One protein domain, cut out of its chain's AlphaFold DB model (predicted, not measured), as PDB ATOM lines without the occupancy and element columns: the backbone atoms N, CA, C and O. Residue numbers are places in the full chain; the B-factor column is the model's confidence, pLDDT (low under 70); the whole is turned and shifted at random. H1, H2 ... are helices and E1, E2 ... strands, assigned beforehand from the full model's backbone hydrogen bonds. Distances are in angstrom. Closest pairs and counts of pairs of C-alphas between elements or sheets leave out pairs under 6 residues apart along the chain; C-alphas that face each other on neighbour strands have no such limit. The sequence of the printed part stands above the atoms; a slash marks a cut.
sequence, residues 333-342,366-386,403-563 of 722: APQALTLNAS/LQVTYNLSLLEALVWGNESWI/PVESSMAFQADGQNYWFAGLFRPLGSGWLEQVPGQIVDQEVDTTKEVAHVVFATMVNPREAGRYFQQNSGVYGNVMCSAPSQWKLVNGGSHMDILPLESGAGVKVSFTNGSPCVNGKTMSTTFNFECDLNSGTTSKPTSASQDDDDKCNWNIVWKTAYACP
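This is residues 333 to 342, 366 to 386 and 403 to 563 of the 722 residues of the protein "MRH domain-containing protein" of Phytophthora parasitica (strain INRA-310) (UniProt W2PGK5). Strands E6, E7 and E8 follow one another round two bends, like an angular arch: E8 is at one edge of a strongly twisted five-stranded sheet, E7 lies inside a smaller three-stranded sheet, and E6 makes an arm with E5, while H1 and much of the unnamed stretch 403 to 429 lie within the arch. The two sheets meet at a corner where E7 runs on into E8, and the pair E1 and E2 lies at the far end of the large sheet from that corner. The printed part has 192 residues, with twelve named strands and two named helices in the order E1 E2 H1 H2 and then E3 to E12, and is mostly strand, though under half of the residues are in named elements. The large sheet is mixed, in the order E8 E9 E10 E12 E11, and the smaller is mixed too, in the order E3 E7 E4; E1 with E2 and E5 with E6 are antiparallel pairs. The whole is compact, with a radius of gyration of the C-alphas of 17.0 A and spans of 54 by 46 by 30 A.

E1, residues 336 to 340, begins at C-alpha 336 at (8.800, 73.270, -18.162). Next come E2, residues 367 to 371, and H1, residues 372 to 380, which is 12.5 A long. H2 is residues 430 to 433, E3 residues 437 to 441, and E4 residues 452 to 457, 16.8 A long. E5, residues 465 to 471, and E6, residues 475 to 481, are each 18.1 A long. E7, residues 484 to 491, measures 22.3 A from C-alpha 484 at (-24.613, 70.071, -0.865) to C-alpha 491. E8, residues 493 to 498, is 17.1 A long, E9, residues 504 to 510, 19.8 A, and E10, residues 522 to 529, 22.9 A. E11 is residues 541 to 544. E12, residues 551 to 558, is 22.5 A long and ends at C-alpha 558 at (-3.593, 83.472, -22.589).

In the large sheet E8, E9 and E10 form a meander, each strand the antiparallel neighbour of the one before, with N 495 and O 508 at 2.9 A and N 507 and O 525 at 2.8 A. E10 and E12 are parallel at 17 degrees, with N 554 and O 524 at 2.8 A. E11 and E12 are a hairpin, with N 543 and O 553 at 2.9 A. E7 runs on into E8 at 58 degrees, and the closest C-alphas of E7 and E9, Gly 491 and Thr 510, are 4.4 A apart. E7 is parallel to E3, with N 485 and O 437 at 2.8 A, and antiparallel to E4, with N 488 and O 454 at 2.8 A. E6 runs on into E7 at 94 degrees. The hairpin E5 and E6 has N 477 and O 469 at 2.8 A. In the pair E1 and E2, N 337 and O 370 are 2.8 A apart. H1 is on the large sheet but only grazes it, with residues 372 to 378. H2 is on neither sheet. In H1 each O i to N i+4 pair is within hydrogen-bond range; H2 is too short for such a pair.

The C-alphas of Leu 366 and Glu 462, the two farthest apart, are 54.7 A apart. Residues 343 to 365 are not printed, with 8.2 A between C-alphas 342 and 366, and residues 387 to 402 are not printed, with 18.4 A between C-alphas 386 and 403. The links E9 to E10 and E10 to E11 are long. The mean pLDDT of the printed part is 73.3, and 68 residues are under 70, among them 403 to 421 and 459 to 483.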
ATOM      1  N   ALA A 333       3.421  66.504 -13.974       86.12
ATOM      2  CA  ALA A 333       3.839  67.364 -15.074       86.12
ATOM      3  C   ALA A 333       5.234  67.957 -14.785       86.12
ATOM      4  O   ALA A 333       5.525  68.283 -13.630       86.12
ATOM      5  N   PRO A 334       6.109  68.127 -15.792       84.56
ATOM      6  CA  PRO A 334       7.360  68.860 -15.616       84.56
ATOM      7  C   PRO A 334       7.088  70.364 -15.432       84.56
ATOM      8  O   PRO A 334       6.126  70.895 -15.978       84.56
ATOM      9  N   GLN A 335       7.952  71.086 -14.707       81.31
ATOM     10  CA  GLN A 335       7.805  72.547 -14.529       81.31
ATOM     11  C   GLN A 335       7.886  73.309 -15.865       81.31
ATOM     12  O   GLN A 335       7.181  74.296 -16.079       81.31
ATOM     13  N   ALA A 336       8.724  72.818 -16.782       81.75
ATOM     14  CA  ALA A 336       8.800  73.270 -18.162       81.75
ATOM     15  C   ALA A 336       8.765  72.063 -19.108       81.75
ATOM     16  O   ALA A 336       9.451  71.066 -18.875       81.75
ATOM     17  N   LEU A 337       7.970  72.162 -20.171       84.88
ATOM     18  CA  LEU A 337       7.873  71.170 -21.234       84.88
ATOM     19  C   LEU A 337       8.625  71.680 -22.461       84.88
ATOM     20  O   LEU A 337       8.192  72.639 -23.097       84.88
ATOM     21  N   THR A 338       9.728  71.021 -22.806       82.31
ATOM     22  CA  THR A 338      10.518  71.336 -23.999       82.31
ATOM     23  C   THR A 338      10.323  70.266 -25.065       82.31
ATOM     24  O   THR A 338      10.550  69.084 -24.820       82.31
ATOM     25  N   LEU A 339       9.916  70.696 -26.257       77.94
ATOM     26  CA  LEU A 339       9.582  69.851 -27.396       77.94
ATOM     27  C   LEU A 339      10.444  70.235 -28.598       77.94
ATOM     28  O   LEU A 339      10.518  71.405 -28.968       77.94
ATOM     29  N   ASN A 340      11.051  69.252 -29.255       68.12
ATOM     30  CA  ASN A 340      11.660  69.471 -30.564       68.12
ATOM     31  C   ASN A 340      10.549  69.463 -31.618       68.12
ATOM     32  O   ASN A 340       9.798  68.492 -31.697       68.12
ATOM     33  N   ALA A 341      10.460  70.502 -32.449       57.22
ATOM     34  CA  ALA A 341       9.510  70.562 -33.557       57.22
ATOM     35  C   ALA A 341       9.965  69.667 -34.728       57.22
ATOM     36  O   ALA A 341      10.441  70.128 -35.772       57.22
ATOM     37  N   SER A 342       9.834  68.354 -34.528       45.66
ATOM     38  CA  SER A 342       9.858  67.346 -35.584       45.66
ATOM     39  C   SER A 342       8.558  67.399 -36.392       45.66
ATOM     40  O   SER A 342       7.484  67.694 -35.868       45.66
ATOM     41  N   LEU A 366      13.200  73.620 -34.800       66.50
ATOM     42  CA  LEU A 366      13.249  74.534 -33.652       66.50
ATOM     43  C   LEU A 366      12.889  73.799 -32.347       66.50
ATOM     44  O   LEU A 366      11.973  72.975 -32.322       66.50
ATOM     45  N   GLN A 367      13.576  74.117 -31.252       73.00
ATOM     46  CA  GLN A 367      13.264  73.602 -29.916       73.00
ATOM     47  C   GLN A 367      12.339  74.591 -29.188       73.00
ATOM     48  O   GLN A 367      12.652  75.776 -29.077       73.00
ATOM     49  N   VAL A 368      11.174  74.124 -28.729       78.81
ATOM     50  CA  VAL A 368      10.079  74.954 -28.194       78.81
ATOM     51  C   VAL A 368       9.821  74.618 -26.727       78.81
ATOM     52  O   VAL A 368       9.447  73.489 -26.415       78.81
ATOM     53  N   THR A 369       9.998  75.588 -25.823       83.12
ATOM     54  CA  THR A 369       9.827  75.392 -24.369       83.12
ATOM     55  C   THR A 369       8.602  76.125 -23.832       83.12
ATOM     56  O   THR A 369       8.496  77.337 -23.969       83.12
ATOM     57  N   TYR A 370       7.708  75.414 -23.147       84.31
ATOM     58  CA  TYR A 370       6.532  75.954 -22.456       84.31
ATOM     59  C   TYR A 370       6.710  75.879 -20.935       84.31
ATOM     60  O   TYR A 370       7.199  74.877 -20.421       84.31
ATOM     61  N   ASN A 371       6.277  76.901 -20.192       84.69
ATOM     62  CA  ASN A 371       6.318  76.907 -18.725       84.69
ATOM     63  C   ASN A 371       4.965  76.443 -18.157       84.69
ATOM     64  O   ASN A 371       3.995  77.200 -18.149       84.69
ATOM     65  N   LEU A 372       4.893  75.196 -17.682       83.69
ATOM     66  CA  LEU A 372       3.645  74.616 -17.179       83.69
ATOM     67  C   LEU A 372       3.288  75.129 -15.777       83.69
ATOM     68  O   LEU A 372       2.105  75.235 -15.460       83.69
ATOM     69  N   SER A 373       4.267  75.545 -14.967       76.81
ATOM     70  CA  SER A 373       3.998  76.180 -13.667       76.81
ATOM     71  C   SER A 373       3.243  77.514 -13.799       76.81
ATOM     72  O   SER A 373       2.460  77.855 -12.913       76.81
ATOM     73  N   LEU A 374       3.389  78.248 -14.912       76.00
ATOM     74  CA  LEU A 374       2.537  79.413 -15.210       76.00
ATOM     75  C   LEU A 374       1.095  79.024 -15.551       76.00
ATOM     76  O   LEU A 374       0.164  79.718 -15.142       76.00
ATOM     77  N   LEU A 375       0.896  77.916 -16.270       80.62
ATOM     78  CA  LEU A 375      -0.439  77.388 -16.561       80.62
ATOM     79  C   LEU A 375      -1.110  76.839 -15.295       80.62
ATOM     80  O   LEU A 375      -2.311  77.019 -15.115       80.62
ATOM     81  N   GLU A 376      -0.347  76.250 -14.372       75.12
ATOM     82  CA  GLU A 376      -0.848  75.857 -13.053       75.12
ATOM     83  C   GLU A 376      -1.251  77.070 -12.199       75.12
ATOM     84  O   GLU A 376      -2.359  77.100 -11.658       75.12
ATOM     85  N   ALA A 377      -0.400  78.098 -12.128       71.19
ATOM     86  CA  ALA A 377      -0.704  79.340 -11.418       71.19
ATOM     87  C   ALA A 377      -1.915  80.085 -12.018       71.19
ATOM     88  O   ALA A 377      -2.622  80.792 -11.305       71.19
ATOM     89  N   LEU A 378      -2.220  79.889 -13.305       72.94
ATOM     90  CA  LEU A 378      -3.423  80.433 -13.943       72.94
ATOM     91  C   LEU A 378      -4.723  79.759 -13.461       72.94
ATOM     92  O   LEU A 378      -5.775  80.401 -13.459       72.94
ATOM     93  N   VAL A 379      -4.649  78.493 -13.032       69.44
ATOM     94  CA  VAL A 379      -5.770  77.716 -12.465       69.44
ATOM     95  C   VAL A 379      -5.955  77.995 -10.972       69.44
ATOM     96  O   VAL A 379      -7.089  78.111 -10.512       69.44
ATOM     97  N   TRP A 380      -4.852  78.077 -10.221       61.19
ATOM     98  CA  TRP A 380      -4.858  78.076  -8.749       61.19
ATOM     99  C   TRP A 380      -4.523  79.406  -8.086       61.19
ATOM    100  O   TRP A 380      -4.831  79.582  -6.907       61.19
ATOM    101  N   GLY A 381      -3.868  80.304  -8.817       57.34
ATOM    102  CA  GLY A 381      -3.153  81.433  -8.238       57.34
ATOM    103  C   GLY A 381      -1.899  80.989  -7.493       57.34
ATOM    104  O   GLY A 381      -1.522  79.816  -7.489       57.34
ATOM    105  N   ASN A 382      -1.250  81.951  -6.843       51.78
ATOM    106  CA  ASN A 382      -0.046  81.707  -6.048       51.78
ATOM    107  C   ASN A 382      -0.322  81.105  -4.652       51.78
ATOM    108  O   ASN A 382       0.618  80.617  -4.039       51.78
ATOM    109  N   GLU A 383      -1.561  81.149  -4.144       50.66
ATOM    110  CA  GLU A 383      -1.955  80.636  -2.815       50.66
ATOM    111  C   GLU A 383      -3.174  79.707  -2.957       50.66
ATOM    112  O   GLU A 383      -4.295  80.158  -3.207       50.66
ATOM    113  N   SER A 384      -2.981  78.397  -2.793       51.44
ATOM    114  CA  SER A 384      -4.006  77.393  -3.100       51.44
ATOM    115  C   SER A 384      -4.698  76.867  -1.840       51.44
ATOM    116  O   SER A 384      -4.238  75.913  -1.228       51.44
ATOM    117  N   TRP A 385      -5.869  77.403  -1.484       51.75
ATOM    118  CA  TRP A 385      -6.542  77.105  -0.202       51.75
ATOM    119  C   TRP A 385      -6.939  75.630   0.071       51.75
ATOM    120  O   TRP A 385      -7.321  75.330   1.198       51.75
ATOM    121  N   ILE A 386      -6.871  74.733  -0.926       50.78
ATOM    122  CA  ILE A 386      -7.121  73.273  -0.807       50.78
ATOM    123  C   ILE A 386      -5.809  72.475  -0.617       50.78
ATOM    124  O   ILE A 386      -5.824  71.284  -0.304       50.78
ATOM    125  N   PRO A 403       2.931  88.021  -9.376       47.03
ATOM    126  CA  PRO A 403       1.942  87.057  -8.894       47.03
ATOM    127  C   PRO A 403       0.746  86.915  -9.840       47.03
ATOM    128  O   PRO A 403       0.245  87.913 -10.363       47.03
ATOM    129  N   VAL A 404       0.281  85.682 -10.040       52.56
ATOM    130  CA  VAL A 404      -0.882  85.395 -10.879       52.56
ATOM    131  C   VAL A 404      -2.144  85.552 -10.038       52.56
ATOM    132  O   VAL A 404      -2.471  84.706  -9.206       52.56
ATOM    133  N   GLU A 405      -2.877  86.643 -10.254       51.47
ATOM    134  CA  GLU A 405      -4.184  86.856  -9.628       51.47
ATOM    135  C   GLU A 405      -5.253  85.972 -10.308       51.47
ATOM    136  O   GLU A 405      -5.984  86.387 -11.216       51.47
ATOM    137  N   SER A 406      -5.356  84.715  -9.862       45.34
ATOM    138  CA  SER A 406      -6.506  83.856 -10.162       45.34
ATOM    139  C   SER A 406      -7.751  84.432  -9.485       45.34
ATOM    140  O   SER A 406      -7.910  84.359  -8.266       45.34
ATOM    141  N   SER A 407      -8.629  85.052 -10.268       43.75
ATOM    142  CA  SER A 407      -9.701  85.889  -9.712       43.75
ATOM    143  C   SER A 407     -10.890  85.102  -9.142       43.75
ATOM    144  O   SER A 407     -11.611  85.625  -8.292       43.75
ATOM    145  N   MET A 408     -11.101  83.857  -9.586       46.16
ATOM    146  CA  MET A 408     -12.116  82.919  -9.082       46.16
ATOM    147  C   MET A 408     -11.941  81.528  -9.713       46.16
ATOM    148  O   MET A 408     -11.336  81.403 -10.775       46.16
ATOM    149  N   ALA A 409     -12.547  80.494  -9.118       46.31
ATOM    150  CA  ALA A 409     -12.755  79.223  -9.816       46.31
ATOM    151  C   ALA A 409     -13.634  79.438 -11.066       46.31
ATOM    152  O   ALA A 409     -14.632  80.165 -11.017       46.31
ATOM    153  N   PHE A 410     -13.262  78.824 -12.192       48.97
ATOM    154  CA  PHE A 410     -13.936  79.048 -13.471       48.97
ATOM    155  C   PHE A 410     -15.342  78.436 -13.512       48.97
ATOM    156  O   PHE A 410     -15.523  77.221 -13.486       48.97
ATOM    157  N   GLN A 411     -16.334  79.308 -13.683       47.50
ATOM    158  CA  GLN A 411     -17.698  78.924 -14.010       47.50
ATOM    159  C   GLN A 411     -17.832  78.657 -15.523       47.50
ATOM    160  O   GLN A 411     -17.887  79.608 -16.308       47.50
ATOM    161  N   ALA A 412     -17.892  77.379 -15.917       42.59
ATOM    162  CA  ALA A 412     -18.048  76.978 -17.321       42.59
ATOM    163  C   ALA A 412     -19.493  77.121 -17.830       42.59
ATOM    164  O   ALA A 412     -19.705  77.582 -18.947       42.59
ATOM    165  N   ASP A 413     -20.473  76.786 -16.986       46.56
ATOM    166  CA  ASP A 413     -21.905  76.987 -17.225       46.56
ATOM    167  C   ASP A 413     -22.561  77.719 -16.038       46.56
ATOM    168  O   ASP A 413     -22.024  77.773 -14.929       46.56
ATOM    169  N   GLY A 414     -23.760  78.272 -16.241       47.47
ATOM    170  CA  GLY A 414     -24.589  78.909 -15.218       47.47
ATOM    171  C   GLY A 414     -24.815  78.068 -13.952       47.47
ATOM    172  O   GLY A 414     -25.186  78.636 -12.923       47.47
ATOM    173  N   GLN A 415     -24.548  76.757 -13.989       51.41
ATOM    174  CA  GLN A 415     -24.550  75.872 -12.826       51.41
ATOM    175  C   GLN A 415     -23.226  75.089 -12.688       51.41
ATOM    176  O   GLN A 415     -23.129  73.928 -13.080       51.41
ATOM    177  N   ASN A 416     -22.292  75.686 -11.930       53.94
ATOM    178  CA  ASN A 416     -21.085  75.074 -11.331       53.94
ATOM    179  C   ASN A 416     -19.883  74.804 -12.263       53.94
ATOM    180  O   ASN A 416     -20.042  74.731 -13.471       53.94
ATOM    181  N   TYR A 417     -18.681  74.713 -11.670       62.53
ATOM    182  CA  TYR A 417     -17.646  73.650 -11.757       62.53
ATOM    183  C   TYR A 417     -16.393  74.117 -10.983       62.53
ATOM    184  O   TYR A 417     -16.238  75.312 -10.735       62.53
ATOM    185  N   TRP A 418     -15.533  73.196 -10.534       60.81
ATOM    186  CA  TRP A 418     -14.274  73.527  -9.847       60.81
ATOM    187  C   TRP A 418     -13.277  72.361  -9.926       60.81
ATOM    188  O   TRP A 418     -13.436  71.335  -9.272       60.81
ATOM    189  N   PHE A 419     -12.257  72.559 -10.761       64.50
ATOM    190  CA  PHE A 419     -11.148  71.641 -11.029       64.50
ATOM    191  C   PHE A 419     -10.264  71.475  -9.788       64.50
ATOM    192  O   PHE A 419     -10.141  72.410  -9.003       64.50
ATOM    193  N   ALA A 420      -9.611  70.320  -9.628       63.56
ATOM    194  CA  ALA A 420      -8.704  70.023  -8.518       63.56
ATOM    195  C   ALA A 420      -7.507  69.206  -9.037       63.56
ATOM    196  O   ALA A 420      -7.722  68.102  -9.518       63.56
ATOM    197  N   GLY A 421      -6.270  69.721  -8.946       66.81
ATOM    198  CA  GLY A 421      -5.052  68.944  -9.265       66.81
ATOM    199  C   GLY A 421      -4.649  68.836 -10.744       66.81
ATOM    200  O   GLY A 421      -4.192  67.778 -11.164       66.81
ATOM    201  N   LEU A 422      -4.790  69.913 -11.534       76.19
ATOM    202  CA  LEU A 422      -4.579  69.871 -12.995       76.19
ATOM    203  C   LEU A 422      -3.145  69.525 -13.458       76.19
ATOM    204  O   LEU A 422      -2.990  68.955 -14.527       76.19
ATOM    205  N   PHE A 423      -2.106  69.860 -12.688       77.12
ATOM    206  CA  PHE A 423      -0.710  69.519 -13.023       77.12
ATOM    207  C   PHE A 423       0.033  68.792 -11.884       77.12
ATOM    208  O   PHE A 423       1.137  68.280 -12.086       77.12
ATOM    209  N   ARG A 424      -0.588  68.700 -10.697       74.69
ATOM    210  CA  ARG A 424      -0.010  68.149  -9.461       74.69
ATOM    211  C   ARG A 424      -0.915  67.085  -8.833       74.69
ATOM    212  O   ARG A 424      -2.137  67.248  -8.860       74.69
ATOM    213  N   PRO A 425      -0.350  66.021  -8.233       72.50
ATOM    214  CA  PRO A 425      -1.142  65.005  -7.557       72.50
ATOM    215  C   PRO A 425      -1.836  65.550  -6.308       72.50
ATOM    216  O   PRO A 425      -1.248  66.309  -5.538       72.50
ATOM    217  N   LEU A 426      -3.084  65.128  -6.088       69.69
ATOM    218  CA  LEU A 426      -3.808  65.405  -4.848       69.69
ATOM    219  C   LEU A 426      -3.593  64.259  -3.857       69.69
ATOM    220  O   LEU A 426      -3.997  63.133  -4.137       69.69
ATOM    221  N   GLY A 427      -2.992  64.542  -2.700       66.88
ATOM    222  CA  GLY A 427      -2.809  63.549  -1.635       66.88
ATOM    223  C   GLY A 427      -4.135  63.064  -1.033       66.88
ATOM    224  O   GLY A 427      -5.152  63.772  -1.062       66.88
ATOM    225  N   SER A 428      -4.137  61.859  -0.457       67.44
ATOM    226  CA  SER A 428      -5.333  61.298   0.185       67.44
ATOM    227  C   SER A 428      -5.760  62.162   1.380       67.44
ATOM    228  O   SER A 428      -5.032  62.251   2.368       67.44
ATOM    229  N   GLY A 429      -6.936  62.794   1.294       70.44
ATOM    230  CA  GLY A 429      -7.463  63.694   2.333       70.44
ATOM    231  C   GLY A 429      -7.834  65.102   1.855       70.44
ATOM    232  O   GLY A 429      -8.492  65.825   2.597       70.44
ATOM    233  N   TRP A 430      -7.516  65.492   0.609       73.38
ATOM    234  CA  TRP A 430      -7.941  66.792   0.045       73.38
ATOM    235  C   TRP A 430      -9.462  67.035   0.155       73.38
ATOM    236  O   TRP A 430      -9.910  68.169   0.315       73.38
ATOM    237  N   LEU A 431     -10.249  65.953   0.135       74.25
ATOM    238  CA  LEU A 431     -11.703  65.959   0.280       74.25
ATOM    239  C   LEU A 431     -12.182  66.560   1.613       74.25
ATOM    240  O   LEU A 431     -13.228  67.200   1.650       74.25
ATOM    241  N   GLU A 432     -11.428  66.384   2.702       74.69
ATOM    242  CA  GLU A 432     -11.801  66.889   4.035       74.69
ATOM    243  C   GLU A 432     -11.736  68.421   4.123       74.69
ATOM    244  O   GLU A 432     -12.337  69.025   5.009       74.69
ATOM    245  N   GLN A 433     -11.034  69.055   3.179       70.38
ATOM    246  CA  GLN A 433     -10.913  70.509   3.084       70.38
ATOM    247  C   GLN A 433     -12.093  71.144   2.327       70.38
ATOM    248  O   GLN A 433     -12.283  72.357   2.386       70.38
ATOM    249  N   VAL A 434     -12.913  70.347   1.629       73.19
ATOM    250  CA  VAL A 434     -14.045  70.824   0.823       73.19
ATOM    251  C   VAL A 434     -15.172  71.381   1.716       73.19
ATOM    252  O   VAL A 434     -15.727  70.650   2.536       73.19
ATOM    253  N   PRO A 435     -15.599  72.651   1.545       68.38
ATOM    254  CA  PRO A 435     -16.685  73.233   2.321       68.38
ATOM    255  C   PRO A 435     -18.053  72.810   1.771       68.38
ATOM    256  O   PRO A 435     -18.363  73.024   0.598       68.38
ATOM    257  N   GLY A 436     -18.903  72.280   2.650       72.06
ATOM    258  CA  GLY A 436     -20.242  71.772   2.323       72.06
ATOM    259  C   GLY A 436     -20.342  70.261   2.544       72.06
ATOM    260  O   GLY A 436     -19.362  69.609   2.892       72.06
ATOM    261  N   GLN A 437     -21.531  69.689   2.374       73.38
ATOM    262  CA  GLN A 437     -21.717  68.240   2.403       73.38
ATOM    263  C   GLN A 437     -21.527  67.662   0.998       73.38
ATOM    264  O   GLN A 437     -22.154  68.121   0.046       73.38
ATOM    265  N   ILE A 438     -20.731  66.606   0.864       77.94
ATOM    266  CA  ILE A 438     -20.721  65.787  -0.352       77.94
ATOM    267  C   ILE A 438     -21.837  64.747  -0.217       77.94
ATOM    268  O   ILE A 438     -21.916  64.033   0.783       77.94
ATOM    269  N   VAL A 439     -22.749  64.727  -1.187       78.50
ATOM    270  CA  VAL A 439     -23.941  63.857  -1.213       78.50
ATOM    271  C   VAL A 439     -23.747  62.677  -2.162       78.50
ATOM    272  O   VAL A 439     -24.339  61.621  -1.968       78.50
ATOM    273  N   ASP A 440     -22.903  62.861  -3.174       78.50
ATOM    274  CA  ASP A 440     -22.607  61.885  -4.215       78.50
ATOM    275  C   ASP A 440     -21.153  62.081  -4.677       78.50
ATOM    276  O   ASP A 440     -20.699  63.221  -4.824       78.50
ATOM    277  N   GLN A 441     -20.405  60.991  -4.840       85.12
ATOM    278  CA  GLN A 441     -18.954  61.002  -5.040       85.12
ATOM    279  C   GLN A 441     -18.524  59.895  -6.009       85.12
ATOM    280  O   GLN A 441     -18.385  58.734  -5.632       85.12
ATOM    281  N   GLU A 442     -18.206  60.283  -7.242       84.50
ATOM    282  CA  GLU A 442     -17.594  59.409  -8.256       84.50
ATOM    283  C   GLU A 442     -16.068  59.627  -8.376       84.50
ATOM    284  O   GLU A 442     -15.439  59.209  -9.351       84.50
ATOM    285  N   VAL A 443     -15.458  60.312  -7.399       81.62
ATOM    286  CA  VAL A 443     -14.018  60.615  -7.353       81.62
ATOM    287  C   VAL A 443     -13.314  59.702  -6.351       81.62
ATOM    288  O   VAL A 443     -13.688  59.642  -5.179       81.62
ATOM    289  N   ASP A 444     -12.271  59.007  -6.806       75.81
ATOM    290  CA  ASP A 444     -11.489  58.082  -5.983       75.81
ATOM    291  C   ASP A 444     -10.402  58.820  -5.190       75.81
ATOM    292  O   ASP A 444      -9.287  59.036  -5.663       75.81
ATOM    293  N   THR A 445     -10.737  59.183  -3.956       72.31
ATOM    294  CA  THR A 445      -9.860  59.912  -3.030       72.31
ATOM    295  C   THR A 445      -8.810  59.036  -2.342       72.31
ATOM    296  O   THR A 445      -8.096  59.526  -1.469       72.31
ATOM    297  N   THR A 446      -8.701  57.753  -2.715       69.50
ATOM    298  CA  THR A 446      -7.614  56.860  -2.271       69.50
ATOM    299  C   THR A 446      -6.401  56.897  -3.204       69.50
ATOM    300  O   THR A 446      -5.364  56.319  -2.885       69.50
ATOM    301  N   LYS A 447      -6.510  57.575  -4.356       68.31
ATOM    302  CA  LYS A 447      -5.424  57.733  -5.326       68.31
ATOM    303  C   LYS A 447      -4.721  59.076  -5.171       68.31
ATOM    304  O   LYS A 447      -5.324  60.121  -5.398       68.31
ATOM    305  N   GLU A 448      -3.417  59.030  -4.930       74.75
ATOM    306  CA  GLU A 448      -2.537  60.189  -5.084       74.75
ATOM    307  C   GLU A 448      -2.227  60.375  -6.578       74.75
ATOM    308  O   GLU A 448      -1.285  59.793  -7.101       74.75
ATOM    309  N   VAL A 449      -3.071  61.114  -7.305       77.56
ATOM    310  CA  VAL A 449      -2.925  61.358  -8.758       77.56
ATOM    311  C   VAL A 449      -3.341  62.775  -9.136       77.56
ATOM    312  O   VAL A 449      -4.208  63.365  -8.486       77.56
ATOM    313  N   ALA A 450      -2.742  63.321 -10.199       80.62
ATOM    314  CA  ALA A 450      -3.291  64.489 -10.883       80.62
ATOM    315  C   ALA A 450      -4.611  64.071 -11.548       80.62
ATOM    316  O   ALA A 450      -4.688  62.992 -12.142       80.62
ATOM    317  N   HIS A 451      -5.660  64.875 -11.412       81.88
ATOM    318  CA  HIS A 451      -6.966  64.559 -11.983       81.88
ATOM    319  C   HIS A 451      -7.785  65.819 -12.277       81.88
ATOM    320  O   HIS A 451      -7.355  66.946 -12.040       81.88
ATOM    321  N   VAL A 452      -8.981  65.621 -12.824       84.75
ATOM    322  CA  VAL A 452     -10.010  66.649 -12.940       84.75
ATOM    323  C   VAL A 452     -11.173  66.273 -12.039       84.75
ATOM    324  O   VAL A 452     -11.761  65.201 -12.171       84.75
ATOM    325  N   VAL A 453     -11.553  67.191 -11.158       82.00
ATOM    326  CA  VAL A 453     -12.833  67.140 -10.452       82.00
ATOM    327  C   VAL A 453     -13.807  68.070 -11.165       82.00
ATOM    328  O   VAL A 453     -13.502  69.232 -11.419       82.00
ATOM    329  N   PHE A 454     -14.993  67.560 -11.470       81.31
ATOM    330  CA  PHE A 454     -16.170  68.373 -11.737       81.31
ATOM    331  C   PHE A 454     -17.108  68.238 -10.551       81.31
ATOM    332  O   PHE A 454     -17.323  67.138 -10.046       81.31
ATOM    333  N   ALA A 455     -17.678  69.345 -10.097       77.06
ATOM    334  CA  ALA A 455     -18.465  69.329  -8.880       77.06
ATOM    335  C   ALA A 455     -19.618  70.328  -8.931       77.06
ATOM    336  O   ALA A 455     -19.449  71.478  -9.342       77.06
ATOM    337  N   THR A 456     -20.806  69.857  -8.554       76.50
ATOM    338  CA  THR A 456     -22.083  70.504  -8.867       76.50
ATOM    339  C   THR A 456     -22.944  70.715  -7.622       76.50
ATOM    340  O   THR A 456     -23.116  69.807  -6.809       76.50
ATOM    341  N   MET A 457     -23.469  71.933  -7.435       72.12
ATOM    342  CA  MET A 457     -24.408  72.260  -6.358       72.12
ATOM    343  C   MET A 457     -25.708  71.485  -6.584       72.12
ATOM    344  O   MET A 457     -26.374  71.694  -7.597       72.12
ATOM    345  N   VAL A 458     -26.097  70.637  -5.631       70.75
ATOM    346  CA  VAL A 458     -27.317  69.814  -5.753       70.75
ATOM    347  C   VAL A 458     -28.581  70.681  -5.677       70.75
ATOM    348  O   VAL A 458     -29.539  70.451  -6.413       70.75
ATOM    349  N   ASN A 459     -28.573  71.725  -4.839       68.56
ATOM    350  CA  ASN A 459     -29.638  72.726  -4.793       68.56
ATOM    351  C   ASN A 459     -29.079  74.155  -4.605       68.56
ATOM    352  O   ASN A 459     -28.733  74.542  -3.486       68.56
ATOM    353  N   PRO A 460     -29.062  74.997  -5.658       63.56
ATOM    354  CA  PRO A 460     -28.636  76.398  -5.562       63.56
ATOM    355  C   PRO A 460     -29.436  77.262  -4.572       63.56
ATOM    356  O   PRO A 460     -28.964  78.325  -4.172       63.56
ATOM    357  N   ARG A 461     -30.644  76.839  -4.164       59.50
ATOM    358  CA  ARG A 461     -31.490  77.569  -3.198       59.50
ATOM    359  C   ARG A 461     -31.160  77.268  -1.735       59.50
ATOM    360  O   ARG A 461     -31.654  77.974  -0.862       59.50
ATOM    361  N   GLU A 462     -30.328  76.264  -1.472       57.34
ATOM    362  CA  GLU A 462     -29.897  75.865  -0.126       57.34
ATOM    363  C   GLU A 462     -28.461  76.317   0.197       57.34
ATOM    364  O   GLU A 462     -27.839  75.796   1.120       57.34
ATOM    365  N   ALA A 463     -27.911  77.293  -0.539       55.16
ATOM    366  CA  ALA A 463     -26.612  77.890  -0.223       55.16
ATOM    367  C   ALA A 463     -26.610  78.459   1.207       55.16
ATOM    368  O   ALA A 463     -27.320  79.417   1.517       55.16
ATOM    369  N   GLY A 464     -25.884  77.779   2.098       52.34
ATOM    370  CA  GLY A 464     -26.458  77.427   3.403       52.34
ATOM    371  C   GLY A 464     -25.501  77.472   4.584       52.34
ATOM    372  O   GLY A 464     -25.883  77.066   5.681       52.34
ATOM    373  N   ARG A 465     -24.281  77.984   4.392       52.72
ATOM    374  CA  ARG A 465     -23.406  78.476   5.467       52.72
ATOM    375  C   ARG A 465     -22.381  79.448   4.898       52.72
ATOM    376  O   ARG A 465     -21.798  79.206   3.845       52.72
ATOM    377  N   TYR A 466     -22.149  80.524   5.643       56.59
ATOM    378  CA  TYR A 466     -21.013  81.401   5.408       56.59
ATOM    379  C   TYR A 466     -19.810  80.873   6.187       56.59
ATOM    380  O   TYR A 466     -19.923  80.639   7.391       56.59
ATOM    381  N   PHE A 467     -18.674  80.703   5.515       53.84
ATOM    382  CA  PHE A 467     -17.389  80.417   6.149       53.84
ATOM    383  C   PHE A 467     -16.451  81.614   5.985       53.84
ATOM    384  O   PHE A 467     -16.585  82.400   5.046       53.84
ATOM    385  N   GLN A 468     -15.536  81.790   6.936       50.72
ATOM    386  CA  GLN A 468     -14.590  82.900   6.938       50.72
ATOM    387  C   GLN A 468     -13.213  82.368   6.543       50.72
ATOM    388  O   GLN A 468     -12.605  81.609   7.293       50.72
ATOM    389  N   GLN A 469     -12.755  82.736   5.350       50.25
ATOM    390  CA  GLN A 469     -11.466  82.329   4.797       50.25
ATOM    391  C   GLN A 469     -10.498  83.508   4.877       50.25
ATOM    392  O   GLN A 469     -10.851  84.624   4.498       50.25
ATOM    393  N   ASN A 470      -9.276  83.274   5.353       45.25
ATOM    394  CA  ASN A 470      -8.223  84.283   5.312       45.25
ATOM    395  C   ASN A 470      -7.447  84.149   3.995       45.25
ATOM    396  O   ASN A 470      -6.625  83.251   3.860       45.25
ATOM    397  N   SER A 471      -7.731  85.022   3.030       47.12
ATOM    398  CA  SER A 471      -6.960  85.155   1.785       47.12
ATOM    399  C   SER A 471      -5.750  86.061   2.027       47.12
ATOM    400  O   SER A 471      -5.921  87.115   2.645       47.12
ATOM    401  N   GLY A 472      -4.559  85.735   1.506       40.53
ATOM    402  CA  GLY A 472      -3.389  86.618   1.612       40.53
ATOM    403  C   GLY A 472      -3.605  88.002   0.983       40.53
ATOM    404  O   GLY A 472      -3.075  88.999   1.471       40.53
ATOM    405  N   VAL A 473      -4.471  88.091  -0.036       40.88
ATOM    406  CA  VAL A 473      -4.803  89.336  -0.755       40.88
ATOM    407  C   VAL A 473      -5.888  90.155  -0.045       40.88
ATOM    408  O   VAL A 473      -5.772  91.375   0.087       40.88
ATOM    409  N   TYR A 474      -6.968  89.510   0.406       38.38
ATOM    410  CA  TYR A 474      -8.162  90.208   0.912       38.38
ATOM    411  C   TYR A 474      -8.328  90.169   2.439       38.38
ATOM    412  O   TYR A 474      -9.214  90.843   2.978       38.38
ATOM    413  N   GLY A 475      -7.487  89.407   3.141       50.38
ATOM    414  CA  GLY A 475      -7.673  89.044   4.540       50.38
ATOM    415  C   GLY A 475      -8.896  88.144   4.730       50.38
ATOM    416  O   GLY A 475      -9.276  87.379   3.843       50.38
ATOM    417  N   ASN A 476      -9.543  88.265   5.891       48.06
ATOM    418  CA  ASN A 476     -10.747  87.510   6.239       48.06
ATOM    419  C   ASN A 476     -11.960  87.886   5.362       48.06
ATOM    420  O   ASN A 476     -12.721  88.803   5.692       48.06
ATOM    421  N   VAL A 477     -12.174  87.138   4.279       51.81
ATOM    422  CA  VAL A 477     -13.361  87.200   3.417       51.81
ATOM    423  C   VAL A 477     -14.440  86.234   3.898       51.81
ATOM    424  O   VAL A 477     -14.153  85.196   4.490       51.81
ATOM    425  N   MET A 478     -15.705  86.591   3.664       48.47
ATOM    426  CA  MET A 478     -16.853  85.762   4.031       48.47
ATOM    427  C   MET A 478     -17.448  85.116   2.777       48.47
ATOM    428  O   MET A 478     -18.086  85.776   1.952       48.47
ATOM    429  N   CYS A 479     -17.197  83.819   2.636       56.97
ATOM    430  CA  CYS A 479     -17.533  82.990   1.487       56.97
ATOM    431  C   CYS A 479     -18.852  82.253   1.743       56.97
ATOM    432  O   CYS A 479     -19.094  81.806   2.862       56.97
ATOM    433  N   SER A 480     -19.704  82.099   0.726       56.72
ATOM    434  CA  SER A 480     -20.919  81.273   0.815       56.72
ATOM    435  C   SER A 480     -20.687  79.950   0.096       56.72
ATOM    436  O   SER A 480     -20.365  79.962  -1.092       56.72
ATOM    437  N   ALA A 481     -20.853  78.830   0.798       58.94
ATOM    438  CA  ALA A 481     -20.858  77.498   0.196       58.94
ATOM    439  C   ALA A 481     -22.303  77.004  -0.031       58.94
ATOM    440  O   ALA A 481     -23.209  77.376   0.730       58.94
ATOM    441  N   PRO A 482     -22.553  76.130  -1.027       62.72
ATOM    442  CA  PRO A 482     -23.755  75.299  -1.023       62.72
ATOM    443  C   PRO A 482     -23.860  74.477   0.266       62.72
ATOM    444  O   PRO A 482     -22.857  74.152   0.902       62.72
ATOM    445  N   SER A 483     -25.081  74.069   0.612       66.62
ATOM    446  CA  SER A 483     -25.283  72.965   1.552       66.62
ATOM    447  C   SER A 483     -24.659  71.665   1.034       66.62
ATOM    448  O   SER A 483     -24.072  70.922   1.819       66.62
ATOM    449  N   GLN A 484     -24.800  71.394  -0.271       75.81
ATOM    450  CA  GLN A 484     -24.613  70.071  -0.865       75.81
ATOM    451  C   GLN A 484     -23.952  70.086  -2.255       75.81
ATOM    452  O   GLN A 484     -24.362  70.842  -3.142       75.81
ATOM    453  N   TRP A 485     -22.993  69.177  -2.449       78.56
ATOM    454  CA  TRP A 485     -22.259  68.921  -3.691       78.56
ATOM    455  C   TRP A 485     -22.436  67.472  -4.185       78.56
ATOM    456  O   TRP A 485     -22.446  66.539  -3.379       78.56
ATOM    457  N   LYS A 486     -22.465  67.278  -5.508       83.19
ATOM    458  CA  LYS A 486     -22.098  66.022  -6.189       83.19
ATOM    459  C   LYS A 486     -20.706  66.193  -6.804       83.19
ATOM    460  O   LYS A 486     -20.449  67.237  -7.399       83.19
ATOM    461  N   LEU A 487     -19.828  65.195  -6.680       85.19
ATOM    462  CA  LEU A 487     -18.479  65.183  -7.264       85.19
ATOM    463  C   LEU A 487     -18.361  64.107  -8.352       85.19
ATOM    464  O   LEU A 487     -18.787  62.970  -8.152       85.19
ATOM    465  N   VAL A 488     -17.738  64.455  -9.476       86.56
ATOM    466  CA  VAL A 488     -17.577  63.623 -10.676       86.56
ATOM    467  C   VAL A 488     -16.120  63.684 -11.145       86.56
ATOM    468  O   VAL A 488     -15.522  64.759 -11.179       86.56
ATOM    469  N   ASN A 489     -15.532  62.541 -11.501       88.38
ATOM    470  CA  ASN A 489     -14.150  62.473 -11.984       88.38
ATOM    471  C   ASN A 489     -14.101  62.749 -13.498       88.38
ATOM    472  O   ASN A 489     -14.585  61.946 -14.292       88.38
ATOM    473  N   GLY A 490     -13.502  63.869 -13.898       87.19
ATOM    474  CA  GLY A 490     -13.317  64.275 -15.296       87.19
ATOM    475  C   GLY A 490     -12.143  63.614 -16.021       87.19
ATOM    476  O   GLY A 490     -11.972  63.844 -17.216       87.19
ATOM    477  N   GLY A 491     -11.335  62.825 -15.313       89.75
ATOM    478  CA  GLY A 491     -10.166  62.118 -15.832       89.75
ATOM    479  C   GLY A 491      -9.032  62.089 -14.805       89.75
ATOM    480  O   GLY A 491      -8.853  63.040 -14.054       89.75
ATOM    481  N   SER A 492      -8.283  60.986 -14.758       86.88
ATOM    482  CA  SER A 492      -7.229  60.698 -13.768       86.88
ATOM    483  C   SER A 492      -5.942  60.092 -14.353       86.88
ATOM    484  O   SER A 492      -5.043  59.694 -13.612       86.88
ATOM    485  N   HIS A 493      -5.842  60.029 -15.682       90.38
ATOM    486  CA  HIS A 493      -4.604  59.808 -16.428       90.38
ATOM    487  C   HIS A 493      -4.353  61.054 -17.285       90.38
ATOM    488  O   HIS A 493      -5.288  61.516 -17.940       90.38
ATOM    489  N   MET A 494      -3.148  61.621 -17.210       92.00
ATOM    490  CA  MET A 494      -2.794  62.926 -17.779       92.00
ATOM    491  C   MET A 494      -1.793  62.758 -18.920       92.00
ATOM    492  O   MET A 494      -0.709  62.224 -18.702       92.00
ATOM    493  N   ASP A 495      -2.140  63.298 -20.082       92.44
ATOM    494  CA  ASP A 495      -1.279  63.429 -21.254       92.44
ATOM    495  C   ASP A 495      -1.095  64.916 -21.580       92.44
ATOM    496  O   ASP A 495      -2.055  65.693 -21.534       92.44
ATOM    497  N   ILE A 496       0.124  65.320 -21.932       91.06
ATOM    498  CA  ILE A 496       0.476  66.694 -22.296       91.06
ATOM    499  C   ILE A 496       1.111  66.673 -23.688       91.06
ATOM    500  O   ILE A 496       2.084  65.966 -23.934       91.06
ATOM    501  N   LEU A 497       0.557  67.442 -24.621       89.44
ATOM    502  CA  LEU A 497       0.934  67.440 -26.036       89.44
ATOM    503  C   LEU A 497       0.993  68.879 -26.577       89.44
ATOM    504  O   LEU A 497       0.278  69.748 -26.077       89.44
ATOM    505  N   PRO A 498       1.798  69.172 -27.612       84.88
ATOM    506  CA  PRO A 498       1.679  70.438 -28.329       84.88
ATOM    507  C   PRO A 498       0.325  70.528 -29.049       84.88
ATOM    508  O   PRO A 498      -0.240  69.516 -29.469       84.88
ATOM    509  N   LEU A 499      -0.179  71.747 -29.248       84.62
ATOM    510  CA  LEU A 499      -1.217  71.991 -30.251       84.62
ATOM    511  C   LEU A 499      -0.625  71.862 -31.663       84.62
ATOM    512  O   LEU A 499       0.513  72.263 -31.902       84.62
ATOM    513  N   GLU A 500      -1.423  71.378 -32.619       74.06
ATOM    514  CA  GLU A 500      -1.034  71.213 -34.035       74.06
ATOM    515  C   GLU A 500      -0.559  72.523 -34.693       74.06
ATOM    516  O   GLU A 500       0.228  72.507 -35.636       74.06
ATOM    517  N   SER A 501      -0.993  73.670 -34.165       68.81
ATOM    518  CA  SER A 501      -0.568  75.010 -34.584       68.81
ATOM    519  C   SER A 501       0.853  75.395 -34.149       68.81
ATOM    520  O   SER A 501       1.344  76.444 -34.564       68.81
ATOM    521  N   GLY A 502       1.490  74.621 -33.262       67.06
ATOM    522  CA  GLY A 502       2.758  74.979 -32.615       67.06
ATOM    523  C   GLY A 502       2.666  76.182 -31.662       67.06
ATOM    524  O   GLY A 502       3.695  76.674 -31.210       67.06
ATOM    525  N   ALA A 503       1.453  76.663 -31.365       78.62
ATOM    526  CA  ALA A 503       1.186  77.888 -30.612       78.62
ATOM    527  C   ALA A 503       0.399  77.604 -29.318       78.62
ATOM    528  O   ALA A 503      -0.634  78.226 -29.053       78.62
ATOM    529  N   GLY A 504       0.865  76.635 -28.526       86.00
ATOM    530  CA  GLY A 504       0.257  76.276 -27.247       86.00
ATOM    531  C   GLY A 504       0.287  74.785 -26.919       86.00
ATOM    532  O   GLY A 504       0.878  73.975 -27.639       86.00
ATOM    533  N   VAL A 505      -0.367  74.431 -25.812       90.12
ATOM    534  CA  VAL A 505      -0.311  73.103 -25.185       90.12
ATOM    535  C   VAL A 505      -1.719  72.548 -24.981       90.12
ATOM    536  O   VAL A 505      -2.598  73.207 -24.427       90.12
ATOM    537  N   LYS A 506      -1.916  71.299 -25.388       91.94
ATOM    538  CA  LYS A 506      -3.087  70.479 -25.094       91.94
ATOM    539  C   LYS A 506      -2.787  69.593 -23.887       91.94
ATOM    540  O   LYS A 506      -1.821  68.838 -23.902       91.94
ATOM    541  N   VAL A 507      -3.636  69.650 -22.867       92.81
ATOM    542  CA  VAL A 507      -3.604  68.737 -21.717       92.81
ATOM    543  C   VAL A 507      -4.880  67.909 -21.739       92.81
ATOM    544  O   VAL A 507      -5.973  68.467 -21.636       92.81
ATOM    545  N   SER A 508      -4.764  66.593 -21.891       93.25
ATOM    546  CA  SER A 508      -5.909  65.678 -21.890       93.25
ATOM    547  C   SER A 508      -5.909  64.778 -20.661       93.25
ATOM    548  O   SER A 508      -4.914  64.151 -20.318       93.25
ATOM    549  N   PHE A 509      -7.072  64.714 -20.023       92.56
ATOM    550  CA  PHE A 509      -7.381  63.892 -18.868       92.56
ATOM    551  C   PHE A 509      -8.358  62.792 -19.275       92.56
ATOM    552  O   PHE A 509      -9.494  63.063 -19.668       92.56
ATOM    553  N   THR A 510      -7.915  61.540 -19.176       91.81
ATOM    554  CA  THR A 510      -8.684  60.336 -19.531       91.81
ATOM    555  C   THR A 510      -8.907  59.450 -18.301       91.81
ATOM    556  O   THR A 510      -8.401  59.746 -17.218       91.81
ATOM    557  N   ASN A 511      -9.691  58.370 -18.416       89.94
ATOM    558  CA  ASN A 511     -10.077  57.513 -17.282       89.94
ATOM    559  C   ASN A 511     -10.777  58.295 -16.144       89.94
ATOM    560  O   ASN A 511     -10.336  58.289 -14.988       89.94
ATOM    561  N   GLY A 512     -11.847  59.018 -16.494       89.12
ATOM    562  CA  GLY A 512     -12.785  59.630 -15.548       89.12
ATOM    563  C   GLY A 512     -13.782  58.623 -14.963       89.12
ATOM    564  O   GLY A 512     -13.566  57.410 -15.017       89.12
ATOM    565  N   SER A 513     -14.889  59.110 -14.401       89.00
ATOM    566  CA  SER A 513     -15.967  58.247 -13.904       89.00
ATOM    567  C   SER A 513     -16.785  57.614 -15.048       89.00
ATOM    568  O   SER A 513     -16.659  58.031 -16.207       89.00
ATOM    569  N   PRO A 514     -17.593  56.567 -14.773       88.56
ATOM    570  CA  PRO A 514     -18.435  55.933 -15.784       88.56
ATOM    571  C   PRO A 514     -19.488  56.900 -16.333       88.56
ATOM    572  O   PRO A 514     -20.216  57.541 -15.581       88.56
ATOM    573  N   CYS A 515     -19.592  56.959 -17.653       85.06
ATOM    574  CA  CYS A 515     -20.492  57.832 -18.389       85.06
ATOM    575  C   CYS A 515     -21.470  57.008 -19.254       85.06
ATOM    576  O   CYS A 515     -21.505  55.772 -19.208       85.06
ATOM    577  N   VAL A 516     -22.312  57.694 -20.031       83.94
ATOM    578  CA  VAL A 516     -23.320  57.085 -20.908       83.94
ATOM    579  C   VAL A 516     -22.656  56.120 -21.904       83.94
ATOM    580  O   VAL A 516     -21.491  56.269 -22.277       83.94
ATOM    581  N   ASN A 517     -23.393  55.081 -22.306       80.81
ATOM    582  CA  ASN A 517     -22.954  54.076 -23.282       80.81
ATOM    583  C   ASN A 517     -21.677  53.293 -22.894       80.81
ATOM    584  O   ASN A 517     -21.060  52.658 -23.746       80.81
ATOM    585  N   GLY A 518     -21.287  53.300 -21.612       81.44
ATOM    586  CA  GLY A 518     -20.109  52.578 -21.112       81.44
ATOM    587  C   GLY A 518     -18.771  53.274 -21.393       81.44
ATOM    588  O   GLY A 518     -17.719  52.684 -21.154       81.44
ATOM    589  N   LYS A 519     -18.799  54.521 -21.877       87.56
ATOM    590  CA  LYS A 519     -17.616  55.388 -21.976       87.56
ATOM    591  C   LYS A 519     -17.185  55.847 -20.576       87.56
ATOM    592  O   LYS A 519     -17.996  55.875 -19.655       87.56
ATOM    593  N   THR A 520     -15.931  56.256 -20.407       90.06
ATOM    594  CA  THR A 520     -15.489  57.027 -19.226       90.06
ATOM    595  C   THR A 520     -15.482  58.512 -19.551       90.06
ATOM    596  O   THR A 520     -15.206  58.873 -20.695       90.06
ATOM    597  N   MET A 521     -15.718  59.372 -18.563       89.56
ATOM    598  CA  MET A 521     -15.620  60.818 -18.767       89.56
ATOM    599  C   MET A 521     -14.175  61.248 -19.089       89.56
ATOM    600  O   MET A 521     -13.216  60.620 -18.623       89.56
ATOM    601  N   SER A 522     -14.019  62.292 -19.906       91.81
ATOM    602  CA  SER A 522     -12.725  62.864 -20.293       91.81
ATOM    603  C   SER A 522     -12.762  64.395 -20.337       91.81
ATOM    604  O   SER A 522     -13.822  65.002 -20.520       91.81
ATOM    605  N   THR A 523     -11.599  65.031 -20.176       91.12
ATOM    606  CA  THR A 523     -11.453  66.494 -20.197       91.12
ATOM    607  C   THR A 523     -10.224  66.901 -20.994       91.12
ATOM    608  O   THR A 523      -9.130  66.426 -20.718       91.12
ATOM    609  N   THR A 524     -10.374  67.808 -21.951       92.25
ATOM    610  CA  THR A 524      -9.269  68.404 -22.709       92.25
ATOM    611  C   THR A 524      -9.186  69.898 -22.421       92.25
ATOM    612  O   THR A 524     -10.180  70.608 -22.565       92.25
ATOM    613  N   PHE A 525      -7.997  70.375 -22.063       91.06
ATOM    614  CA  PHE A 525      -7.658  71.791 -21.950       91.06
ATOM    615  C   PHE A 525      -6.736  72.168 -23.107       91.06
ATOM    616  O   PHE A 525      -5.623  71.655 -23.205       91.06
ATOM    617  N   ASN A 526      -7.190  73.066 -23.973       92.00
ATOM    618  CA  ASN A 526      -6.400  73.638 -25.055       92.00
ATOM    619  C   ASN A 526      -5.935  75.032 -24.616       92.00
ATOM    620  O   ASN A 526      -6.691  76.004 -24.676       92.00
ATOM    621  N   PHE A 527      -4.703  75.116 -24.118       90.81
ATOM    622  CA  PHE A 527      -4.051  76.372 -23.775       90.81
ATOM    623  C   PHE A 527      -3.485  76.981 -25.061       90.81
ATOM    624  O   PHE A 527      -2.490  76.494 -25.594       90.81
ATOM    625  N   GLU A 528      -4.134  78.024 -25.574       90.69
ATOM    626  CA  GLU A 528      -3.801  78.690 -26.837       90.69
ATOM    627  C   GLU A 528      -3.011  79.982 -26.575       90.69
ATOM    628  O   GLU A 528      -3.448  80.848 -25.810       90.69
ATOM    629  N   CYS A 529      -1.855  80.134 -27.225       88.50
ATOM    630  CA  CYS A 529      -1.028  81.336 -27.128       88.50
ATOM    631  C   CYS A 529      -1.756  82.559 -27.705       88.50
ATOM    632  O   CYS A 529      -1.966  82.659 -28.915       88.50
ATOM    633  N   ASP A 530      -2.087  83.528 -26.848       87.50
ATOM    634  CA  ASP A 530      -2.543  84.851 -27.278       87.50
ATOM    635  C   ASP A 530      -1.997  85.956 -26.369       87.50
ATOM    636  O   ASP A 530      -2.465  86.184 -25.250       87.50
ATOM    637  N   LEU A 531      -1.022  86.693 -26.901       82.94
ATOM    638  CA  LEU A 531      -0.397  87.841 -26.245       82.94
ATOM    639  C   LEU A 531      -1.375  89.013 -26.034       82.94
ATOM    640  O   LEU A 531      -1.162  89.818 -25.132       82.94
ATOM    641  N   ASN A 532      -2.451  89.104 -26.825       82.25
ATOM    642  CA  ASN A 532      -3.438  90.188 -26.749       82.25
ATOM    643  C   ASN A 532      -4.488  89.942 -25.657       82.25
ATOM    644  O   ASN A 532      -4.953  90.894 -25.031       82.25
ATOM    645  N   SER A 533      -4.835  88.674 -25.398       75.31
ATOM    646  CA  SER A 533      -5.663  88.279 -24.247       75.31
ATOM    647  C   SER A 533      -4.952  88.523 -22.908       75.31
ATOM    648  O   SER A 533      -5.607  88.722 -21.886       75.31
ATOM    649  N   GLY A 534      -3.615  88.573 -22.899       69.06
ATOM    650  CA  GLY A 534      -2.829  88.831 -21.694       69.06
ATOM    651  C   GLY A 534      -2.892  87.672 -20.697       69.06
ATOM    652  O   GLY A 534      -2.963  86.508 -21.081       69.06
ATOM    653  N   THR A 535      -2.833  87.970 -19.400       66.69
ATOM    654  CA  THR A 535      -2.730  86.968 -18.320       66.69
ATOM    655  C   THR A 535      -4.106  86.586 -17.754       66.69
ATOM    656  O   THR A 535      -4.341  86.638 -16.547       66.69
ATOM    657  N   THR A 536      -5.067  86.285 -18.629       65.38
ATOM    658  CA  THR A 536      -6.480  86.073 -18.280       65.38
ATOM    659  C   THR A 536      -6.716  84.783 -17.495       65.38
ATOM    660  O   THR A 536      -6.759  83.700 -18.072       65.38
ATOM    661  N   SER A 537      -6.989  84.888 -16.188       64.94
ATOM    662  CA  SER A 537      -7.338  83.759 -15.301       64.94
ATOM    663  C   SER A 537      -8.748  83.171 -15.518       64.94
ATOM    664  O   SER A 537      -9.349  82.607 -14.609       64.94
ATOM    665  N   LYS A 538      -9.290  83.279 -16.740       71.94
ATOM    666  CA  LYS A 538     -10.555  82.666 -17.159       71.94
ATOM    667  C   LYS A 538     -10.414  82.042 -18.560       71.94
ATOM    668  O   LYS A 538     -10.027  82.767 -19.477       71.94
ATOM    669  N   PRO A 539     -10.803  80.768 -18.754       79.31
ATOM    670  CA  PRO A 539     -10.991  80.174 -20.074       79.31
ATOM    671  C   PRO A 539     -11.893  81.001 -20.998       79.31
ATOM    672  O   PRO A 539     -12.865  81.639 -20.573       79.31
ATOM    673  N   THR A 540     -11.561  80.959 -22.284       83.75
ATOM    674  CA  THR A 540     -12.239  81.660 -23.381       83.75
ATOM    675  C   THR A 540     -13.580  81.012 -23.704       83.75
ATOM    676  O   THR A 540     -14.578  81.707 -23.890       83.75
ATOM    677  N   SER A 541     -13.608  79.682 -23.729       82.75
ATOM    678  CA  SER A 541     -14.814  78.878 -23.894       82.75
ATOM    679  C   SER A 541     -14.663  77.538 -23.181       82.75
ATOM    680  O   SER A 541     -13.559  77.059 -22.923       82.75
ATOM    681  N   ALA A 542     -15.799  76.930 -22.871       84.06
ATOM    682  CA  ALA A 542     -15.889  75.537 -22.486       84.06
ATOM    683  C   ALA A 542     -17.134  74.950 -23.147       84.06
ATOM    684  O   ALA A 542     -18.198  75.571 -23.122       84.06
ATOM    685  N   SER A 543     -16.985  73.784 -23.757       83.50
ATOM    686  CA  SER A 543     -18.066  73.016 -24.358       83.50
ATOM    687  C   SER A 543     -17.997  71.565 -23.897       83.50
ATOM    688  O   SER A 543     -16.965  71.080 -23.427       83.50
ATOM    689  N   GLN A 544     -19.119  70.879 -24.038       83.81
ATOM    690  CA  GLN A 544     -19.293  69.468 -23.739       83.81
ATOM    691  C   GLN A 544     -19.891  68.827 -24.995       83.81
ATOM    692  O   GLN A 544     -20.729  69.464 -25.632       83.81
ATOM    693  N   ASP A 545     -19.470  67.618 -25.373       80.12
ATOM    694  CA  ASP A 545     -20.007  66.954 -26.573       80.12
ATOM    695  C   ASP A 545     -21.529  66.762 -26.451       80.12
ATOM    696  O   ASP A 545     -21.992  66.086 -25.529       80.12
ATOM    697  N   ASP A 546     -22.304  67.334 -27.379       73.62
ATOM    698  CA  ASP A 546     -23.772  67.385 -27.294       73.62
ATOM    699  C   ASP A 546     -24.439  65.993 -27.250       73.62
ATOM    700  O   ASP A 546     -25.438  65.822 -26.543       73.62
ATOM    701  N   ASP A 547     -23.870  65.011 -27.964       73.12
ATOM    702  CA  ASP A 547     -24.430  63.662 -28.144       73.12
ATOM    703  C   ASP A 547     -24.343  62.785 -26.876       73.12
ATOM    704  O   ASP A 547     -25.358  62.294 -26.381       73.12
ATOM    705  N   ASP A 548     -23.132  62.567 -26.346       73.75
ATOM    706  CA  ASP A 548     -22.873  61.660 -25.209       73.75
ATOM    707  C   ASP A 548     -22.640  62.390 -23.876       73.75
ATOM    708  O   ASP A 548     -22.765  61.789 -22.809       73.75
ATOM    709  N   LYS A 549     -22.240  63.667 -23.918       78.12
ATOM    710  CA  LYS A 549     -21.853  64.495 -22.759       78.12
ATOM    711  C   LYS A 549     -20.679  63.972 -21.917       78.12
ATOM    712  O   LYS A 549     -20.404  64.492 -20.835       78.12
ATOM    713  N   CYS A 550     -19.929  63.001 -22.434       86.12
ATOM    714  CA  CYS A 550     -18.791  62.396 -21.737       86.12
ATOM    715  C   CYS A 550     -17.462  63.144 -21.905       86.12
ATOM    716  O   CYS A 550     -16.546  62.910 -21.121       86.12
ATOM    717  N   ASN A 551     -17.337  64.027 -22.896       89.31
ATOM    718  CA  ASN A 551     -16.093  64.740 -23.173       89.31
ATOM    719  C   ASN A 551     -16.281  66.238 -22.940       89.31
ATOM    720  O   ASN A 551     -17.248  66.829 -23.423       89.31
ATOM    721  N   TRP A 552     -15.333  66.839 -22.226       87.94
ATOM    722  CA  TRP A 552     -15.228  68.281 -22.025       87.94
ATOM    723  C   TRP A 552     -14.079  68.855 -22.851       87.94
ATOM    724  O   TRP A 552     -12.970  68.322 -22.828       87.94
ATOM    725  N   ASN A 553     -14.325  69.970 -23.532       89.62
ATOM    726  CA  ASN A 553     -13.326  70.733 -24.272       89.62
ATOM    727  C   ASN A 553     -13.290  72.167 -23.731       89.62
ATOM    728  O   ASN A 553     -14.276  72.898 -23.814       89.62
ATOM    729  N   ILE A 554     -12.164  72.560 -23.143       88.06
ATOM    730  CA  ILE A 554     -11.964  73.849 -22.479       88.06
ATOM    731  C   ILE A 554     -10.836  74.573 -23.212       88.06
ATOM    732  O   ILE A 554      -9.720  74.068 -23.283       88.06
ATOM    733  N   VAL A 555     -11.112  75.759 -23.753       88.94
ATOM    734  CA  VAL A 555     -10.141  76.555 -24.519       88.94
ATOM    735  C   VAL A 555      -9.728  77.774 -23.711       88.94
ATOM    736  O   VAL A 555     -10.576  78.515 -23.207       88.94
ATOM    737  N   TRP A 556      -8.423  78.014 -23.607       88.44
ATOM    738  CA  TRP A 556      -7.857  79.071 -22.779       88.44
ATOM    739  C   TRP A 556      -6.842  79.902 -23.560       88.44
ATOM    740  O   TRP A 556      -5.669  79.549 -23.648       88.44
ATOM    741  N   LYS A 557      -7.297  81.034 -24.108       88.75
ATOM    742  CA  LYS A 557      -6.425  82.046 -24.715       88.75
ATOM    743  C   LYS A 557      -5.748  82.859 -23.625       88.75
ATOM    744  O   LYS A 557      -6.420  83.444 -22.773       88.75
ATOM    745  N   THR A 558      -4.420  82.831 -23.616       85.88
ATOM    746  CA  THR A 558      -3.593  83.472 -22.589       85.88
ATOM    747  C   THR A 558      -2.154  83.616 -23.077       85.88
ATOM    748  O   THR A 558      -1.647  82.789 -23.835       85.88
ATOM    749  N   ALA A 559      -1.461  84.649 -22.607       83.69
ATOM    750  CA  ALA A 559      -0.049  84.854 -22.893       83.69
ATOM    751  C   ALA A 559       0.838  83.762 -22.256       83.69
ATOM    752  O   ALA A 559       1.885  83.434 -22.801       83.69
ATOM    753  N   TYR A 560       0.400  83.136 -21.153       84.94
ATOM    754  CA  TYR A 560       1.137  82.041 -20.494       84.94
ATOM    755  C   TYR A 560       1.143  80.723 -21.284       84.94
ATOM    756  O   TYR A 560       1.918  79.828 -20.964       84.94
ATOM    757  N   ALA A 561       0.286  80.594 -22.298       88.12
ATOM    758  CA  ALA A 561       0.268  79.449 -23.204       88.12
ATOM    759  C   ALA A 561       1.277  79.592 -24.354       88.12
ATOM    760  O   ALA A 561       1.500  78.645 -25.102       88.12
ATOM    761  N   CYS A 562       1.885  80.768 -24.511       86.38
ATOM    762  CA  CYS A 562       2.993  80.960 -25.435       86.38
ATOM    763  C   CYS A 562       4.271  80.297 -24.892       86.38
ATOM    764  O   CYS A 562       4.454  80.233 -23.674       86.38
ATOM    765  N   PRO A 563       5.177  79.828 -25.766       85.25
ATOM    766  CA  PRO A 563       6.491  79.372 -25.336       85.25
ATOM    767  C   PRO A 563       7.288  80.498 -24.661       85.25
ATOM    768  O   PRO A 563       7.094  81.682 -24.945       85.25
TER     769      PRO A 563